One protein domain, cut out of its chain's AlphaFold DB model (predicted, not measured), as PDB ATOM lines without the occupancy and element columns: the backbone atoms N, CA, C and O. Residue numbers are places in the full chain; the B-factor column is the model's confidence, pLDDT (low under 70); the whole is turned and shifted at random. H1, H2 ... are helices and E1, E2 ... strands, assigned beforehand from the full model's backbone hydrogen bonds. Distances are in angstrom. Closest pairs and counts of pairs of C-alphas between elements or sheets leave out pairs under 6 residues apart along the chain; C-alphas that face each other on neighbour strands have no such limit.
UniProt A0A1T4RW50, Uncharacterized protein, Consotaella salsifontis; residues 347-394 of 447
ATOM      1  N   TRP A 347     281.417 269.467 193.067       86.31
ATOM      2  CA  TRP A 347     280.885 268.107 193.091       86.31
ATOM      3  C   TRP A 347     281.176 267.408 191.772       86.31
ATOM      4  O   TRP A 347     280.944 267.997 190.723       86.31
ATOM      5  N   ILE A 348     281.627 266.160 191.808       90.44
ATOM      6  CA  ILE A 348     281.827 265.341 190.604       90.44
ATOM      7  C   ILE A 348     281.151 263.981 190.767       90.44
ATOM      8  O   ILE A 348     280.960 263.507 191.888       90.44
ATOM      9  N   VAL A 349     280.826 263.331 189.653       87.94
ATOM     10  CA  VAL A 349     280.343 261.944 189.629       87.94
ATOM     11  C   VAL A 349     281.423 261.048 189.033       87.94
ATOM     12  O   VAL A 349     281.990 261.371 187.989       87.94
ATOM     13  N   ALA A 350     281.703 259.911 189.669       90.44
ATOM     14  CA  ALA A 350     282.616 258.905 189.132       90.44
ATOM     15  C   ALA A 350     281.992 257.511 189.167       90.44
ATOM     16  O   ALA A 350     281.251 257.169 190.091       90.44
ATOM     17  N   LYS A 351     282.321 256.696 188.160       90.19
ATOM     18  CA  LYS A 351     281.980 255.272 188.144       90.19
ATOM     19  C   LYS A 351     282.804 254.544 189.207       90.19
ATOM     20  O   LYS A 351     283.984 254.842 189.373       90.19
ATOM     21  N   MET A 352     282.202 253.580 189.888       90.56
ATOM     22  CA  MET A 352     282.869 252.722 190.863       90.56
ATOM     23  C   MET A 352     283.264 251.388 190.223       90.56
ATOM     24  O   MET A 352     282.501 250.801 189.455       90.56
ATOM     25  N   ASP A 353     284.465 250.921 190.551       85.19
ATOM     26  CA  ASP A 353     284.946 249.563 190.311       85.19
ATOM     27  C   ASP A 353     285.133 248.889 191.678       85.19
ATOM     28  O   ASP A 353     286.167 249.011 192.345       85.19
ATOM     29  N   GLY A 354     284.034 248.324 192.188       84.19
ATOM     30  CA  GLY A 354     283.921 247.915 193.585       84.19
ATOM     31  C   GLY A 354     284.103 249.102 194.534       84.19
ATOM     32  O   GLY A 354     283.246 249.972 194.639       84.19
ATOM     33  N   THR A 355     285.236 249.151 195.238       81.94
ATOM     34  CA  THR A 355     285.548 250.245 196.184       81.94
ATOM     35  C   THR A 355     286.381 251.365 195.569       81.94
ATOM     36  O   THR A 355     286.569 252.405 196.203       81.94
ATOM     37  N   GLN A 356     286.884 251.179 194.346       82.75
ATOM     38  CA  GLN A 356     287.780 252.133 193.710       82.75
ATOM     39  C   GLN A 356     286.999 253.082 192.793       82.75
ATOM     40  O   GLN A 356     286.324 252.621 191.870       82.75
ATOM     41  N   PRO A 357     287.093 254.408 192.987       88.75
ATOM     42  CA  PRO A 357     286.537 255.350 192.031       88.75
ATOM     43  C   PRO A 357     287.382 255.380 190.757       88.75
ATOM     44  O   PRO A 357     288.611 255.460 190.809       88.75
ATOM     45  N   LYS A 358     286.708 255.376 189.609       86.75
ATOM     46  CA  LYS A 358     287.282 255.550 188.275       86.75
ATOM     47  C   LYS A 358     286.736 256.850 187.664       86.75
ATOM     48  O   LYS A 358     285.813 256.800 186.845       86.75
ATOM     49  N   PRO A 359     287.220 258.021 188.127       78.38
ATOM     50  CA  PRO A 359     286.807 259.307 187.576       78.38
ATOM     51  C   PRO A 359     287.217 259.421 186.103       78.38
ATOM     52  O   PRO A 359     288.207 258.821 185.682       78.38
ATOM     53  N   SER A 360     286.442 260.181 185.325       70.12
ATOM     54  CA  SER A 360     286.813 260.528 183.947       70.12
ATOM     55  C   SER A 360     288.116 261.338 183.931       70.12
ATOM     56  O   SER A 360     288.456 261.986 184.922       70.12
ATOM     57  N   LEU A 361     288.825 261.326 182.798       57.59
ATOM     58  CA  LEU A 361     289.951 262.231 182.549       57.59
ATOM     59  C   LEU A 361     289.516 263.704 182.654       57.59
ATOM     60  O   LEU A 361     290.289 264.532 183.132       57.59
ATOM     61  N   HIS A 362     288.253 264.000 182.323       61.25
ATOM     62  CA  HIS A 362     287.622 265.312 182.483       61.25
ATOM     63  C   HIS A 362     286.287 265.177 183.243       61.25
ATOM     64  O   HIS A 362     285.223 265.021 182.638       61.25
ATOM     65  N   PRO A 363     286.309 265.172 184.590       76.62
ATOM     66  CA  PRO A 363     285.093 265.078 185.398       76.62
ATOM     67  C   PRO A 363     284.233 266.345 185.282       76.62
ATOM     68  O   PRO A 363     284.769 267.450 185.356       76.62
ATOM     69  N   CYS A 364     282.901 266.216 185.208       72.12
ATOM     70  CA  CYS A 364     282.030 267.402 185.272       72.12
ATOM     71  C   CYS A 364     281.905 267.835 186.692       72.12
ATOM     72  O   CYS A 364     281.668 267.044 187.609       72.12
ATOM     73  N   VAL A 365     282.011 269.141 186.801       82.25
ATOM     74  CA  VAL A 365     281.760 269.869 188.010       82.25
ATOM     75  C   VAL A 365     280.289 270.245 188.037       82.25
ATOM     76  O   VAL A 365     279.815 271.077 187.266       82.25
ATOM     77  N   HIS A 366     279.561 269.651 188.971       79.00
ATOM     78  CA  HIS A 366     278.183 270.005 189.241       79.00
ATOM     79  C   HIS A 366     278.117 271.183 190.223       79.00
ATOM     80  O   HIS A 366     278.893 271.242 191.183       79.00
ATOM     81  N   PRO A 367     277.147 272.099 190.045       74.88
ATOM     82  CA  PRO A 367     277.010 273.291 190.884       74.88
ATOM     83  C   PRO A 367     276.514 272.978 192.303       74.88
ATOM     84  O   PRO A 367     276.532 273.840 193.176       74.88
ATOM     85  N   SER A 368     276.015 271.761 192.542       79.38
ATOM     86  CA  SER A 368     275.544 271.318 193.852       79.38
ATOM     87  C   SER A 368     275.572 269.797 193.975       79.38
ATOM     88  O   SER A 368     275.529 269.076 192.975       79.38
ATOM     89  N   LYS A 369     275.534 269.313 195.221       88.25
ATOM     90  CA  LYS A 369     275.370 267.891 195.538       88.25
ATOM     91  C   LYS A 369     274.139 267.281 194.867       88.25
ATOM     92  O   LYS A 369     274.238 266.217 194.274       88.25
ATOM     93  N   SER A 370     273.002 267.974 194.918       81.94
ATOM     94  CA  SER A 370     271.746 267.479 194.339       81.94
ATOM     95  C   SER A 370     271.838 267.322 192.817       81.94
ATOM     96  O   SER A 370     271.340 266.338 192.276       81.94
ATOM     97  N   ALA A 371     272.529 268.240 192.133       73.88
ATOM     98  CA  ALA A 371     272.780 268.117 190.698       73.88
ATOM     99  C   ALA A 371     273.681 266.911 190.374       73.88
ATOM    100  O   ALA A 371     273.403 266.182 189.424       73.88
ATOM    101  N   ALA A 372     274.709 266.652 191.190       84.81
ATOM    102  CA  ALA A 372     275.559 265.473 191.034       84.81
ATOM    103  C   ALA A 372     274.813 264.157 191.332       84.81
ATOM    104  O   ALA A 372     275.007 263.167 190.635       84.81
ATOM    105  N   GLU A 373     273.925 264.126 192.329       90.06
ATOM    106  CA  GLU A 373     273.095 262.951 192.643       90.06
ATOM    107  C   GLU A 373     272.084 262.640 191.532       90.06
ATOM    108  O   GLU A 373     271.877 261.472 191.182       90.06
ATOM    109  N   ALA A 374     271.475 263.678 190.951       78.25
ATOM    110  CA  ALA A 374     270.599 263.536 189.793       78.25
ATOM    111  C   ALA A 374     271.365 262.952 188.598       78.25
ATOM    112  O   ALA A 374     270.882 262.021 187.951       78.25
ATOM    113  N   GLU A 375     272.587 263.432 188.357       82.12
ATOM    114  CA  GLU A 375     273.438 262.914 187.292       82.12
ATOM    115  C   GLU A 375     273.894 261.471 187.549       82.12
ATOM    116  O   GLU A 375     273.790 260.624 186.663       82.12
ATOM    117  N   ALA A 376     274.314 261.137 188.772       87.25
ATOM    118  CA  ALA A 376     274.659 259.766 189.146       87.25
ATOM    119  C   ALA A 376     273.473 258.808 188.932       87.25
ATOM    120  O   ALA A 376     273.641 257.709 188.399       87.25
ATOM    121  N   SER A 377     272.260 259.252 189.271       87.06
ATOM    122  CA  SER A 377     271.024 258.494 189.043       87.06
ATOM    123  C   SER A 377     270.721 258.319 187.554       87.06
ATOM    124  O   SER A 377     270.311 257.238 187.122       87.06
ATOM    125  N   ARG A 378     270.937 259.362 186.742       89.00
ATOM    126  CA  ARG A 378     270.807 259.291 185.281       89.00
ATOM    127  C   ARG A 378     271.783 258.261 184.706       89.00
ATOM    128  O   ARG A 378     271.362 257.376 183.965       89.00
ATOM    129  N   LEU A 379     273.055 258.324 185.096       82.06
ATOM    130  CA  LEU A 379     274.111 257.431 184.612       82.06
ATOM    131  C   LEU A 379     273.890 255.970 185.018       82.06
ATOM    132  O   LEU A 379     274.016 255.083 184.174       82.06
ATOM    133  N   ALA A 380     273.475 255.709 186.261       85.44
ATOM    134  CA  ALA A 380     273.111 254.363 186.718       85.44
ATOM    135  C   ALA A 380     271.922 253.779 185.930       85.44
ATOM    136  O   ALA A 380     271.824 252.569 185.712       85.44
ATOM    137  N   ASN A 381     271.010 254.638 185.462       78.88
ATOM    138  CA  ASN A 381     269.899 254.209 184.620       78.88
ATOM    139  C   ASN A 381     270.319 253.884 183.185       78.88
ATOM    140  O   ASN A 381     269.766 252.937 182.619       78.88
ATOM    141  N   VAL A 382     271.272 254.632 182.627       78.62
ATOM    142  CA  VAL A 382     271.812 254.422 181.276       78.62
ATOM    143  C   VAL A 382     272.720 253.191 181.230       78.62
ATOM    144  O   VAL A 382     272.614 252.379 180.314       78.62
ATOM    145  N   ILE A 383     273.584 253.015 182.232       81.06
ATOM    146  CA  ILE A 383     274.589 251.948 182.278       81.06
ATOM    147  C   ILE A 383     274.177 250.933 183.345       81.06
ATOM    148  O   ILE A 383     274.609 250.984 184.497       81.06
ATOM    149  N   LYS A 384     273.305 249.997 182.960       83.81
ATOM    150  CA  LYS A 384     272.795 248.964 183.871       83.81
ATOM    151  C   LYS A 384     273.940 248.116 184.436       83.81
ATOM    152  O   LYS A 384     274.802 247.656 183.695       83.81
ATOM    153  N   GLY A 385     273.928 247.908 185.752       83.25
ATOM    154  CA  GLY A 385     274.961 247.155 186.472       83.25
ATOM    155  C   GLY A 385     276.218 247.961 186.823       83.25
ATOM    156  O   GLY A 385     277.103 247.415 187.472       83.25
ATOM    157  N   ALA A 386     276.306 249.238 186.434       84.25
ATOM    158  CA  ALA A 386     277.361 250.131 186.903       84.25
ATOM    159  C   ALA A 386     276.933 250.888 188.166       84.25
ATOM    160  O   ALA A 386     275.793 251.335 188.292       84.25
ATOM    161  N   GLU A 387     277.888 251.076 189.072       90.88
ATOM    162  CA  GLU A 387     277.730 251.878 190.282       90.88
ATOM    163  C   GLU A 387     278.401 253.242 190.093       90.88
ATOM    164  O   GLU A 387     279.455 253.345 189.460       90.88
ATOM    165  N   PHE A 388     277.794 254.297 190.635       91.62
ATOM    166  CA  PHE A 388     278.307 255.665 190.567       91.62
ATOM    167  C   PHE A 388     278.304 256.289 191.958       91.62
ATOM    168  O   PHE A 388     277.368 256.088 192.731       91.62
ATOM    169  N   ALA A 389     279.338 257.069 192.261       91.62
ATOM    170  CA  ALA A 389     279.460 257.811 193.508       91.62
ATOM    171  C   ALA A 389     279.667 259.305 193.240       91.62
ATOM    172  O   ALA A 389     280.245 259.705 192.227       91.62
ATOM    173  N   VAL A 390     279.182 260.119 194.177       93.00
ATOM    174  CA  VAL A 390     279.309 261.580 194.174       93.00
ATOM    175  C   VAL A 390     280.457 261.973 195.101       93.00
ATOM    176  O   VAL A 390     280.489 261.551 196.258       93.00
ATOM    177  N   PHE A 391     281.375 262.800 194.609       90.62
ATOM    178  CA  PHE A 391     282.545 263.272 195.346       90.62
ATOM    179  C   PHE A 391     282.500 264.783 195.523       90.62
ATOM    180  O   PHE A 391     282.106 265.505 194.612       90.62
ATOM    181  N   GLU A 392     282.949 265.244 196.686       90.56
ATOM    182  CA  GLU A 392     283.112 266.655 197.024       90.56
ATOM    183  C   GLU A 392     284.601 267.014 197.021       90.56
ATOM    184  O   GLU A 392     285.431 266.300 197.591       90.56
ATOM    185  N   MET A 393     284.956 268.136 196.400       81.38
ATOM    186  CA  MET A 393     286.306 268.675 196.473       81.38
ATOM    187  C   MET A 393     286.547 269.306 197.845       81.38
ATOM    188  O   MET A 393     286.137 270.432 198.110       81.38
ATOM    189  N   VAL A 394     287.265 268.584 198.704       79.12
ATOM    190  CA  VAL A 394     287.588 269.033 200.069       79.12
ATOM    191  C   VAL A 394     288.830 269.933 200.108       79.12
ATOM    192  O   VAL A 394     288.931 270.825 200.947       79.12
TER     193      VAL A 394
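What this domain is: This is residues 347 to 394 of the 447 residues of an uncharacterized protein of Consotaella salsifontis (UniProt A0A1T4RW50). A single helix, H1, packs along a ribbon made by two longer antiparallel strands, E1 and E3, and covers both. The short strand E2 folds back from the end of E1 in a hairpin and pairs with the last residues of E1, on the side away from E3. The printed part has 48 residues with one named helix and three named strands, in the order E1, E2, H1, E3, and its class is mixed, helices and strands. The sheet runs E2, E1, E3 and is antiparallel throughout. The whole is compact, with a radius of gyration of the C-alphas of 10.0 A, and rounded, with spans of 26 by 20 by 17 A.

How they stand to each other: E1, residues 347 to 353, is the inner strand of the sheet. E2, residues 356 to 358, is an edge strand and forms a hairpin with E1; they are antiparallel, with 116 degrees between their directions, and N 358 and O 351 are within hydrogen-bond range at 2.8 A. E3, residues 387 to 392, is the other edge strand and is antiparallel to E1, with 145 degrees between their directions. Across this pair N 348 and O 391 are 2.9 A apart and N 352 and O 387 2.8 A, both within hydrogen-bond range. H1, residues 369 to 382, is on the sheet at a height over the sheet of 8.4 A, over E1 and E3. On the local plane its line and that of E1 stand at 25 degrees, and it runs along the strands. The closest C-alphas of H1 and E3 are those of Ala 376 and Phe 388, 5.7 A apart; those of H1 and E1 are Lys 369 and Trp 347, 6.0 A apart. E2, H1 and E3 form a split strand-helix-strand unit, two strands that follow each other among the strands of one sheet, with H1 between them along the chain and E1 between them in the sheet, and its crossover is right-handed. In H1 every O i to N i+4 pair is within hydrogen-bond range.

Where its parts are: E1 begins at C-alpha 347 (280.885, 268.107, 193.091) and is 19.2 A long from first to last C-alpha. E2 follows and is 6.4 A long. H1 begins at C-alpha 369 (275.370, 267.891, 195.538) and is 19.9 A long. E3 is 17.1 A long and ends at C-alpha 392 (283.112, 266.655, 197.024).

The domain as a whole: The two C-alphas farthest apart, those of Lys 384 and Val 394, are 29.7 A apart. The printed part has no cut. The links E1 to E2 and H1 to E3 are tight, and the link E2 to H1, of 10 residues, is short. The mean pLDDT of the printed part is 83.0; residues 361 to 362 are under 70.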